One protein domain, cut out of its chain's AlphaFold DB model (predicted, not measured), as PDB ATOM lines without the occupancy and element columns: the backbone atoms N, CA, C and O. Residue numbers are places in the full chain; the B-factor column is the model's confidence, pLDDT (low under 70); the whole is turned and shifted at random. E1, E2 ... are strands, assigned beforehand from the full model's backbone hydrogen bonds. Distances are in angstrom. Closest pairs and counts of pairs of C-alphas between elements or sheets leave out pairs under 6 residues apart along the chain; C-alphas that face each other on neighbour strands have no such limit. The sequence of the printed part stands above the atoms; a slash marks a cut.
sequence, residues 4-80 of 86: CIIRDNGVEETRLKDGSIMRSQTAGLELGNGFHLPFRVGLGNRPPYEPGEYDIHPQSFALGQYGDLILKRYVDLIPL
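This is residues 4 to 80 of the 86 residues of a protein of Xanthomonadaceae bacterium NML07-0707 (UniProt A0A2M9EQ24). One strongly twisted sheet of five strands curls like part of an open barrel, and a small two-stranded hairpin, E5 and E6, is set off from it on the stretch of chain between E4 and E7. The sheet's order is E3, E2, E1, E4, E7, all antiparallel. The printed part has 77 residues with seven named strands, E1 to E7 in order, and no named helix; the class is all strand. It is only just compact, close to loose, with a radius of gyration of the C-alphas of 13.3 A, and only just flat, spanning 39 by 35 by 19 A.

Find C-alpha 4 at (-26.575, 26.137, 10.295), where E1, residues 4 to 15, begins its 25.7 A; it bends by 91 degrees at residue 7. E2, residues 21 to 30, covers 28.5 A, and E3, residues 36 to 42, 18.1 A. E4 is residues 52 to 56, 13.1 A. Look at 61 to 63 for E5 and 69 to 71 for E6, 7.1 A each. E7, residues 77 to 79, 6.8 A, ends at (-34.295, 30.976, 8.245).

E1, E2 and E3 form a meander, each strand the antiparallel neighbour of the one before; look for N 12 and O 24, 2.8 A, and N 39 and O 27, 2.8 A. With E4 they make a Greek key, the fourth strand pairing back with the first: N 4 and O 54 are 2.8 A apart. E4 is staggered, pairing with E1 over 52 to 54 and with E7 over 54 to 56, where N 55 and O 78 are 2.8 A apart. In the hairpin E5 and E6, N 62 and O 70 are 2.8 A apart; both strands are apart from the five-stranded sheet.

The farthest C-alphas, Gly 19 and Asn 33, are 39.8 A apart. The printed part has no cut, no link is long, and no printed residue is under 70 in pLDDT.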
ATOM      1  N   CYS A   4     -26.028  27.309   9.630       88.75
ATOM      2  CA  CYS A   4     -26.575  26.137  10.295       88.75
ATOM      3  C   CYS A   4     -27.444  25.360   9.309       88.75
ATOM      4  O   CYS A   4     -28.360  25.911   8.711       88.75
ATOM      5  N   ILE A   5     -27.187  24.065   9.170       89.38
ATOM      6  CA  ILE A   5     -27.928  23.179   8.279       89.38
ATOM      7  C   ILE A   5     -28.702  22.174   9.119       89.38
ATOM      8  O   ILE A   5     -28.118  21.403   9.886       89.38
ATOM      9  N   ILE A   6     -30.017  22.152   8.944       89.75
ATOM     10  CA  ILE A   6     -30.878  21.094   9.463       89.75
ATOM     11  C   ILE A   6     -31.017  20.036   8.375       89.75
ATOM     12  O   ILE A   6     -31.443  20.335   7.262       89.75
ATOM     13  N   ARG A   7     -30.619  18.801   8.692       85.38
ATOM     14  CA  ARG A   7     -30.680  17.671   7.749       85.38
ATOM     15  C   ARG A   7     -31.959  16.856   7.870       85.38
ATOM     16  O   ARG A   7     -32.408  16.307   6.874       85.38
ATOM     17  N   ASP A   8     -32.497  16.751   9.080       84.62
ATOM     18  CA  ASP A   8     -33.663  15.929   9.381       84.62
ATOM     19  C   ASP A   8     -34.480  16.547  10.524       84.62
ATOM     20  O   ASP A   8     -33.944  17.257  11.383       84.62
ATOM     21  N   ASN A   9     -35.771  16.226  10.551       84.56
ATOM     22  CA  ASN A   9     -36.754  16.681  11.533       84.56
ATOM     23  C   ASN A   9     -36.755  15.826  12.812       84.56
ATOM     24  O   ASN A   9     -37.667  15.932  13.635       84.56
ATOM     25  N   GLY A  10     -35.739  14.977  12.991       85.12
ATOM     26  CA  GLY A  10     -35.567  14.132  14.166       85.12
ATOM     27  C   GLY A  10     -35.482  14.946  15.458       85.12
ATOM     28  O   GLY A  10     -34.547  15.723  15.663       85.12
ATOM     29  N   VAL A  11     -36.457  14.744  16.347       88.12
ATOM     30  CA  VAL A  11     -36.495  15.366  17.675       88.12
ATOM     31  C   VAL A  11     -35.970  14.385  18.715       88.12
ATOM     32  O   VAL A  11     -36.507  13.295  18.892       88.12
ATOM     33  N   GLU A  12     -34.943  14.804  19.446       87.44
ATOM     34  CA  GLU A  12     -34.466  14.135  20.649       87.44
ATOM     35  C   GLU A  12     -35.208  14.692  21.867       87.44
ATOM     36  O   GLU A  12     -35.121  15.885  22.173       87.44
ATOM     37  N   GLU A  13     -35.910  13.828  22.598       89.06
ATOM     38  CA  GLU A  13     -36.557  14.187  23.859       89.06
ATOM     39  C   GLU A  13     -35.784  13.588  25.033       89.06
ATOM     40  O   GLU A  13     -35.635  12.374  25.161       89.06
ATOM     41  N   THR A  14     -35.279  14.447  25.915       86.25
ATOM     42  CA  THR A  14     -34.595  14.041  27.143       86.25
ATOM     43  C   THR A  14     -35.442  14.426  28.344       86.25
ATOM     44  O   THR A  14     -35.757  15.599  28.539       86.25
ATOM     45  N   ARG A  15     -35.783  13.449  29.189       86.81
ATOM     46  CA  ARG A  15     -36.422  13.717  30.482       86.81
ATOM     47  C   ARG A  15     -35.376  14.178  31.486       86.81
ATOM     48  O   ARG A  15     -34.387  13.485  31.728       86.81
ATOM     49  N   LEU A  16     -35.594  15.351  32.060       85.06
ATOM     50  CA  LEU A  16     -34.767  15.897  33.123       85.06
ATOM     51  C   LEU A  16     -35.218  15.355  34.488       85.06
ATOM     52  O   LEU A  16     -36.310  14.807  34.644       85.06
ATOM     53  N   LYS A  17     -34.341  15.484  35.490       85.44
ATOM     54  CA  LYS A  17     -34.577  14.968  36.852       85.44
ATOM     55  C   LYS A  17     -35.765  15.634  37.553       85.44
ATOM     56  O   LYS A  17     -36.336  15.045  38.460       85.44
ATOM     57  N   ASP A  18     -36.120  16.843  37.130       86.69
ATOM     58  CA  ASP A  18     -37.270  17.615  37.605       86.69
ATOM     59  C   ASP A  18     -38.596  17.201  36.936       86.69
ATOM     60  O   ASP A  18     -39.638  17.789  37.213       86.69
ATOM     61  N   GLY A  19     -38.575  16.190  36.059       82.88
ATOM     62  CA  GLY A  19     -39.745  15.717  35.322       82.88
ATOM     63  C   GLY A  19     -40.064  16.528  34.066       82.88
ATOM     64  O   GLY A  19     -40.989  16.166  33.337       82.88
ATOM     65  N   SER A  20     -39.302  17.584  33.766       84.44
ATOM     66  CA  SER A  20     -39.475  18.350  32.533       84.44
ATOM     67  C   SER A  20     -38.917  17.598  31.318       84.44
ATOM     68  O   SER A  20     -37.965  16.816  31.413       84.44
ATOM     69  N   ILE A  21     -39.534  17.810  30.154       85.44
ATOM     70  CA  ILE A  21     -39.094  17.222  28.885       85.44
ATOM     71  C   ILE A  21     -38.318  18.287  28.121       85.44
ATOM     72  O   ILE A  21     -38.869  19.305  27.704       85.44
ATOM     73  N   MET A  22     -37.028  18.043  27.920       85.75
ATOM     74  CA  MET A  22     -36.188  18.867  27.068       85.75
ATOM     75  C   MET A  22     -36.216  18.302  25.650       85.75
ATOM     76  O   MET A  22     -35.758  17.186  25.415       85.75
ATOM     77  N   ARG A  23     -36.733  19.091  24.709       88.94
ATOM     78  CA  ARG A  23     -36.794  18.748  23.284       88.94
ATOM     79  C   ARG A  23     -35.651  19.439  22.547       88.94
ATOM     80  O   ARG A  23     -35.482  20.657  22.678       88.94
ATOM     81  N   SER A  24     -34.869  18.680  21.792       89.25
ATOM     82  CA  SER A  24     -33.747  19.186  20.998       89.25
ATOM     83  C   SER A  24     -33.682  18.556  19.615       89.25
ATOM     84  O   SER A  24     -34.207  17.472  19.397       89.25
ATOM     85  N   GLN A  25     -33.009  19.232  18.693       90.56
ATOM     86  CA  GLN A  25     -32.755  18.764  17.331       90.56
ATOM     87  C   GLN A  25     -31.266  18.898  17.017       90.56
ATOM     88  O   GLN A  25     -30.592  19.784  17.552       90.56
ATOM     89  N   THR A  26     -30.746  18.030  16.156       90.50
ATOM     90  CA  THR A  26     -29.346  18.089  15.721       90.50
ATOM     91  C   THR A  26     -29.215  18.976  14.486       90.50
ATOM     92  O   THR A  26     -29.850  18.723  13.464       90.50
ATOM     93  N   ALA A  27     -28.357  19.991  14.571       90.06
ATOM     94  CA  ALA A  27     -27.988  20.864  13.464       90.06
ATOM     95  C   ALA A  27     -26.503  20.704  13.126       90.06
ATOM     96  O   ALA A  27     -25.680  20.448  14.003       90.06
ATOM     97  N   GLY A  28     -26.151  20.864  11.854       90.25
ATOM     98  CA  GLY A  28     -24.767  20.940  11.398       90.25
ATOM     99  C   GLY A  28     -24.323  22.391  11.268       90.25
ATOM    100  O   GLY A  28     -24.963  23.163  10.566       90.25
ATOM    101  N   LEU A  29     -23.231  22.775  11.919       89.00
ATOM    102  CA  LEU A  29     -22.616  24.091  11.768       89.00
ATOM    103  C   LEU A  29     -21.550  24.045  10.671       89.00
ATOM    104  O   LEU A  29     -20.584  23.290  10.789       89.00
ATOM    105  N   GLU A  30     -21.701  24.859   9.632       87.06
ATOM    106  CA  GLU A  30     -20.718  25.023   8.566       87.06
ATOM    107  C   GLU A  30     -19.843  26.254   8.818       87.06
ATOM    108  O   GLU A  30     -20.318  27.392   8.870       87.06
ATOM    109  N   LEU A  31     -18.540  26.012   8.975       80.69
ATOM    110  CA  LEU A  31     -17.531  27.039   9.255       80.69
ATOM    111  C   LEU A  31     -16.599  27.306   8.058       80.69
ATOM    112  O   LEU A  31     -15.548  27.917   8.224       80.69
ATOM    113  N   GLY A  32     -16.962  26.845   6.855       77.75
ATOM    114  CA  GLY A  32     -16.170  27.040   5.630       77.75
ATOM    115  C   GLY A  32     -14.966  26.101   5.478       77.75
ATOM    116  O   GLY A  32     -14.150  26.282   4.583       77.75
ATOM    117  N   ASN A  33     -14.852  25.080   6.330       76.69
ATOM    118  CA  ASN A  33     -13.818  24.041   6.279       76.69
ATOM    119  C   ASN A  33     -14.281  22.754   5.563       76.69
ATOM    120  O   ASN A  33     -13.590  21.741   5.631       76.69
ATOM    121  N   GLY A  34     -15.456  22.771   4.921       72.56
ATOM    122  CA  GLY A  34     -16.034  21.620   4.218       72.56
ATOM    123  C   GLY A  34     -16.624  20.528   5.121       72.56
ATOM    124  O   GLY A  34     -17.097  19.516   4.612       72.56
ATOM    125  N   PHE A  35     -16.626  20.721   6.445       77.38
ATOM    126  CA  PHE A  35     -17.225  19.795   7.406       77.38
ATOM    127  C   PHE A  35     -18.316  20.485   8.215       77.38
ATOM    128  O   PHE A  35     -18.187  21.644   8.609       77.38
ATOM    129  N   HIS A  36     -19.377  19.739   8.519       80.06
ATOM    130  CA  HIS A  36     -20.443  20.221   9.388       80.06
ATOM    131  C   HIS A  36     -20.224  19.687  10.798       80.06
ATOM    132  O   HIS A  36     -20.204  18.473  11.010       80.06
ATOM    133  N   LEU A  37     -20.076  20.589  11.764       86.62
ATOM    134  CA  LEU A  37     -19.955  20.224  13.171       86.62
ATOM    135  C   LEU A  37     -21.357  20.010  13.757       86.62
ATOM    136  O   LEU A  37     -22.142  20.961  13.771       86.62
ATOM    137  N   PRO A  38     -21.708  18.800  14.225       87.88
ATOM    138  CA  PRO A  38     -23.018  18.558  14.809       87.88
ATOM    139  C   PRO A  38     -23.127  19.248  16.172       87.88
ATOM    140  O   PRO A  38     -22.258  19.100  17.032       87.88
ATOM    141  N   PHE A  39     -24.217  19.973  16.394       87.31
ATOM    142  CA  PHE A  39     -24.558  20.562  17.684       87.31
ATOM    143  C   PHE A  39     -26.066  20.483  17.937       87.31
ATOM    144  O   PHE A  39     -26.862  20.281  17.019       87.31
ATOM    145  N   ARG A  40     -26.463  20.614  19.206       87.12
ATOM    146  CA  ARG A  40     -27.869  20.530  19.618       87.12
ATOM    147  C   ARG A  40     -28.521  21.904  19.654       87.12
ATOM    148  O   ARG A  40     -28.008  22.829  20.281       87.12
ATOM    149  N   VAL A  41     -29.694  21.987  19.051       89.19
ATOM    150  CA  VAL A  41     -30.583  23.150  19.032       89.19
ATOM    151  C   VAL A  41     -31.747  22.866  19.974       89.19
ATOM    152  O   VAL A  41     -32.300  21.767  19.969       89.19
ATOM    153  N   GLY A  42     -32.100  23.830  20.824       87.56
ATOM    154  CA  GLY A  42     -33.210  23.679  21.766       87.56
ATOM    155  C   GLY A  42     -34.537  24.036  21.112       87.56
ATOM    156  O   GLY A  42     -34.688  25.153  20.637       87.56
ATOM    157  N   LEU A  43     -35.515  23.129  21.134       86.69
ATOM    158  CA  LEU A  43     -36.850  23.405  20.586       86.69
ATOM    159  C   LEU A  43     -37.798  23.995  21.639       86.69
ATOM    160  O   LEU A  43     -38.685  24.786  21.315       86.69
ATOM    161  N   GLY A  44     -37.630  23.630  22.913       83.12
ATOM    162  CA  GLY A  44     -38.603  23.970  23.956       83.12
ATOM    163  C   GLY A  44     -40.011  23.506  23.554       83.12
ATOM    164  O   GLY A  44     -40.211  22.332  23.245       83.12
ATOM    165  N   ASN A  45     -40.965  24.443  23.486       82.94
ATOM    166  CA  ASN A  45     -42.344  24.188  23.041       82.94
ATOM    167  C   ASN A  45     -42.577  24.409  21.533       82.94
ATOM    168  O   ASN A  45     -43.716  24.335  21.075       82.94
ATOM    169  N   ARG A  46     -41.535  24.720  20.754       85.56
ATOM    170  CA  ARG A  46     -41.661  24.998  19.316       85.56
ATOM    171  C   ARG A  46     -41.770  23.694  18.509       85.56
ATOM    172  O   ARG A  46     -41.323  22.636  18.978       85.56
ATOM    173  N   PRO A  47     -42.358  23.743  17.301       88.50
ATOM    174  CA  PRO A  47     -42.193  22.662  16.335       88.50
ATOM    175  C   PRO A  47     -40.708  22.506  15.943       88.50
ATOM    176  O   PRO A  47     -39.942  23.463  16.096       88.50
ATOM    177  N   PRO A  48     -40.288  21.314  15.479       89.62
ATOM    178  CA  PRO A  48     -38.951  21.115  14.920       89.62
ATOM    179  C   PRO A  48     -38.697  22.058  13.741       89.62
ATOM    180  O   PRO A  48     -39.629  22.455  13.043       89.62
ATOM    181  N   TYR A  49     -37.432  22.418  13.533       90.56
ATOM    182  CA  TYR A  49     -37.034  23.159  12.343       90.56
ATOM    183  C   TYR A  49     -37.095  22.232  11.134       90.56
ATOM    184  O   TYR A  49     -36.632  21.097  11.220       90.56
ATOM    185  N   GLU A  50     -37.635  22.735  10.025       91.06
ATOM    186  CA  GLU A  50     -37.653  22.009   8.754       91.06
ATOM    187  C   GLU A  50     -36.238  21.882   8.176       91.06
ATOM    188  O   GLU A  50     -35.382  22.724   8.476       91.06
ATOM    189  N   PRO A  51     -35.964  20.895   7.309       90.69
ATOM    190  CA  PRO A  51     -34.650  20.742   6.707       90.69
ATOM    191  C   PRO A  51     -34.328  21.943   5.816       90.69
ATOM    192  O   PRO A  51     -35.159  22.390   5.024       90.69
ATOM    193  N   GLY A  52     -33.118  22.481   5.948       90.25
ATOM    194  CA  GLY A  52     -32.714  23.683   5.224       90.25
ATOM    195  C   GLY A  52     -31.586  24.454   5.893       90.25
ATOM    196  O   GLY A  52     -30.978  23.999   6.865       90.25
ATOM    197  N   GLU A  53     -31.321  25.636   5.344       90.12
ATOM    198  CA  GLU A  53     -30.269  26.544   5.790       90.12
ATOM    199  C   GLU A  53     -30.829  27.641   6.704       90.12
ATOM    200  O   GLU A  53     -31.803  28.337   6.395       90.12
ATOM    201  N   TYR A  54     -30.166  27.818   7.838       90.81
ATOM    202  CA  TYR A  54     -30.531  28.746   8.890       90.81
ATOM    203  C   TYR A  54     -29.311  29.535   9.363       90.81
ATOM    204  O   TYR A  54     -28.172  29.083   9.270       90.81
ATOM    205  N   ASP A  55     -29.565  30.715   9.911       90.06
ATOM    206  CA  ASP A  55     -28.593  31.511  10.651       90.06
ATOM    207  C   ASP A  55     -28.917  31.432  12.149       90.06
ATOM    208  O   ASP A  55     -30.034  31.089  12.558       90.06
ATOM    209  N   ILE A  56     -27.946  31.769  12.987       88.44
ATOM    210  CA  ILE A  56     -28.131  31.809  14.435       88.44
ATOM    211  C   ILE A  56     -28.819  33.124  14.810       88.44
ATOM    212  O   ILE A  56     -28.330  34.213  14.504       88.44
ATOM    213  N   HIS A  57     -29.942  33.048  15.530       87.81
ATOM    214  CA  HIS A  57     -30.624  34.240  16.022       87.81
ATOM    215  C   HIS A  57     -29.705  35.017  16.992       87.81
ATOM    216  O   HIS A  57     -29.165  34.413  17.921       87.81
ATOM    217  N   PRO A  58     -29.565  36.354  16.881       86.25
ATOM    218  CA  PRO A  58     -28.671  37.138  17.742       86.25
ATOM    219  C   PRO A  58     -28.932  36.998  19.255       86.25
ATOM    220  O   PRO A  58     -28.019  37.063  20.070       86.25
ATOM    221  N   GLN A  59     -30.183  36.750  19.649       87.38
ATOM    222  CA  GLN A  59     -30.568  36.484  21.048       87.38
ATOM    223  C   GLN A  59     -29.951  35.201  21.631       87.38
ATOM    224  O   GLN A  59     -29.928  35.035  22.854       87.38
ATOM    225  N   SER A  60     -29.458  34.301  20.781       87.56
ATOM    226  CA  SER A  60     -28.759  33.077  21.180       87.56
ATOM    227  C   SER A  60     -27.356  33.353  21.713       87.56
ATOM    228  O   SER A  60     -26.784  32.487  22.369       87.56
ATOM    229  N   PHE A  61     -26.808  34.545  21.476       90.12
ATOM    230  CA  PHE A  61     -25.543  34.958  22.063       90.12
ATOM    231  C   PHE A  61     -25.759  35.551  23.462       90.12
ATOM    232  O   PHE A  61     -26.784  36.169  23.769       90.12
ATOM    233  N   ALA A  62     -24.792  35.327  24.339       89.94
ATOM    234  CA  ALA A  62     -24.715  35.887  25.677       89.94
ATOM    235  C   ALA A  62     -23.279  36.325  25.964       89.94
ATOM    236  O   ALA A  62     -22.343  35.904  25.287       89.94
ATOM    237  N   LEU A  63     -23.113  37.148  26.994       92.81
ATOM    238  CA  LEU A  63     -21.801  37.423  27.556       92.81
ATOM    239  C   LEU A  63     -21.478  36.348  28.594       92.81
ATOM    240  O   LEU A  63     -22.295  36.047  29.467       92.81
ATOM    241  N   GLY A  64     -20.297  35.757  28.476       90.62
ATOM    242  CA  GLY A  64     -19.711  34.905  29.494       90.62
ATOM    243  C   GLY A  64     -19.318  35.720  30.723       90.62
ATOM    244  O   GLY A  64     -19.313  36.951  30.711       90.62
ATOM    245  N   GLN A  65     -18.944  35.022  31.794       89.69
ATOM    246  CA  GLN A  65     -18.580  35.638  33.075       89.69
ATOM    247  C   GLN A  65     -17.439  36.669  32.963       89.69
ATOM    248  O   GLN A  65     -17.368  37.589  33.770       89.69
ATOM    249  N   TYR A  66     -16.579  36.529  31.954       93.44
ATOM    250  CA  TYR A  66     -15.414  37.385  31.723       93.44
ATOM    251  C   TYR A  66     -15.587  38.352  30.540       93.44
ATOM    252  O   TYR A  66     -14.627  38.989  30.124       93.44
ATOM    253  N   GLY A  67     -16.806  38.484  30.002       88.62
ATOM    254  CA  GLY A  67     -17.095  39.373  28.871       88.62
ATOM    255  C   GLY A  67     -16.903  38.744  27.487       88.62
ATOM    256  O   GLY A  67     -17.122  39.421  26.487       88.62
ATOM    257  N   ASP A  68     -16.555  37.458  27.413       92.12
ATOM    258  CA  ASP A  68     -16.475  36.723  26.148       92.12
ATOM    259  C   ASP A  68     -17.860  36.547  25.513       92.12
ATOM    260  O   ASP A  68     -18.855  36.357  26.213       92.12
ATOM    261  N   LEU A  69     -17.942  36.543  24.182       89.19
ATOM    262  CA  LEU A  69     -19.187  36.207  23.491       89.19
ATOM    263  C   LEU A  69     -19.361  34.685  23.459       89.19
ATOM    264  O   LEU A  69     -18.583  33.977  22.822       89.19
ATOM    265  N   ILE A  70     -20.402  34.182  24.120       90.31
ATOM    266  CA  ILE A  70     -20.722  32.754  24.185       90.31
ATOM    267  C   ILE A  70     -22.088  32.463  23.563       90.31
ATOM    268  O   ILE A  70     -22.992  33.300  23.571       90.31
ATOM    269  N   LEU A  71     -22.262  31.243  23.059       86.06
ATOM    270  CA  LEU A  71     -23.579  30.729  22.693       86.06
ATOM    271  C   LEU A  71     -24.299  30.212  23.937       86.06
ATOM    272  O   LEU A  71     -23.728  29.501  24.767       86.06
ATOM    273  N   LYS A  72     -25.583  30.545  24.054       86.12
ATOM    274  CA  LYS A  72     -26.465  29.958  25.059       86.12
ATOM    275  C   LYS A  72     -26.637  28.467  24.785       86.12
ATOM    276  O   LYS A  72     -26.578  28.007  23.649       86.12
ATOM    277  N   ARG A  73     -26.944  27.722  25.849       76.88
ATOM    278  CA  ARG A  73     -27.238  26.283  25.782       76.88
ATOM    279  C   ARG A  73     -28.342  25.944  24.773       76.88
ATOM    280  O   ARG A  73     -28.303  24.879  24.169       76.88
ATOM    281  N   TYR A  74     -29.322  26.831  24.627       78.88
ATOM    282  CA  TYR A  74     -30.400  26.703  23.657       78.88
ATOM    283  C   TYR A  74     -30.223  27.785  22.604       78.88
ATOM    284  O   TYR A  74     -30.427  28.968  22.876       78.88
ATOM    285  N   VAL A  75     -29.774  27.350  21.432       86.56
ATOM    286  CA  VAL A  75     -29.609  28.204  20.262       86.56
ATOM    287  C   VAL A  75     -30.936  28.249  19.523       86.56
ATOM    288  O   VAL A  75     -31.508  27.204  19.235       86.56
ATOM    289  N   ASP A  76     -31.398  29.451  19.214       87.75
ATOM    290  CA  ASP A  76     -32.517  29.685  18.315       87.75
ATOM    291  C   ASP A  76     -31.989  29.931  16.902       87.75
ATOM    292  O   ASP A  76     -31.051  30.712  16.705       87.75
ATOM    293  N   LEU A  77     -32.613  29.279  15.926       88.56
ATOM    294  CA  LEU A  77     -32.307  29.433  14.509       88.56
ATOM    295  C   LEU A  77     -33.334  30.333  13.818       88.56
ATOM    296  O   LEU A  77     -34.525  30.307  14.151       88.56
ATOM    297  N   ILE A  78     -32.871  31.100  12.835       89.44
ATOM    298  CA  ILE A  78     -33.696  31.884  11.913       89.44
ATOM    299  C   ILE A  78     -33.451  31.427  10.480       89.44
ATOM    300  O   ILE A  78     -32.312  31.142  10.128       89.44
ATOM    301  N   PRO A  79     -34.489  31.352   9.636       87.81
ATOM    302  CA  PRO A  79     -34.295  30.976   8.245       87.81
ATOM    303  C   PRO A  79     -33.373  31.990   7.572       87.81
ATOM    304  O   PRO A  79     -33.571  33.205   7.711       87.81
ATOM    305  N   LEU A  80     -32.389  31.497   6.820       84.12
ATOM    306  CA  LEU A  80     -31.594  32.339   5.938       84.12
ATOM    307  C   LEU A  80     -32.510  32.835   4.817       84.12
ATOM    308  O   LEU A  80     -32.616  32.249   3.744       84.12
TER     309      LEU A  80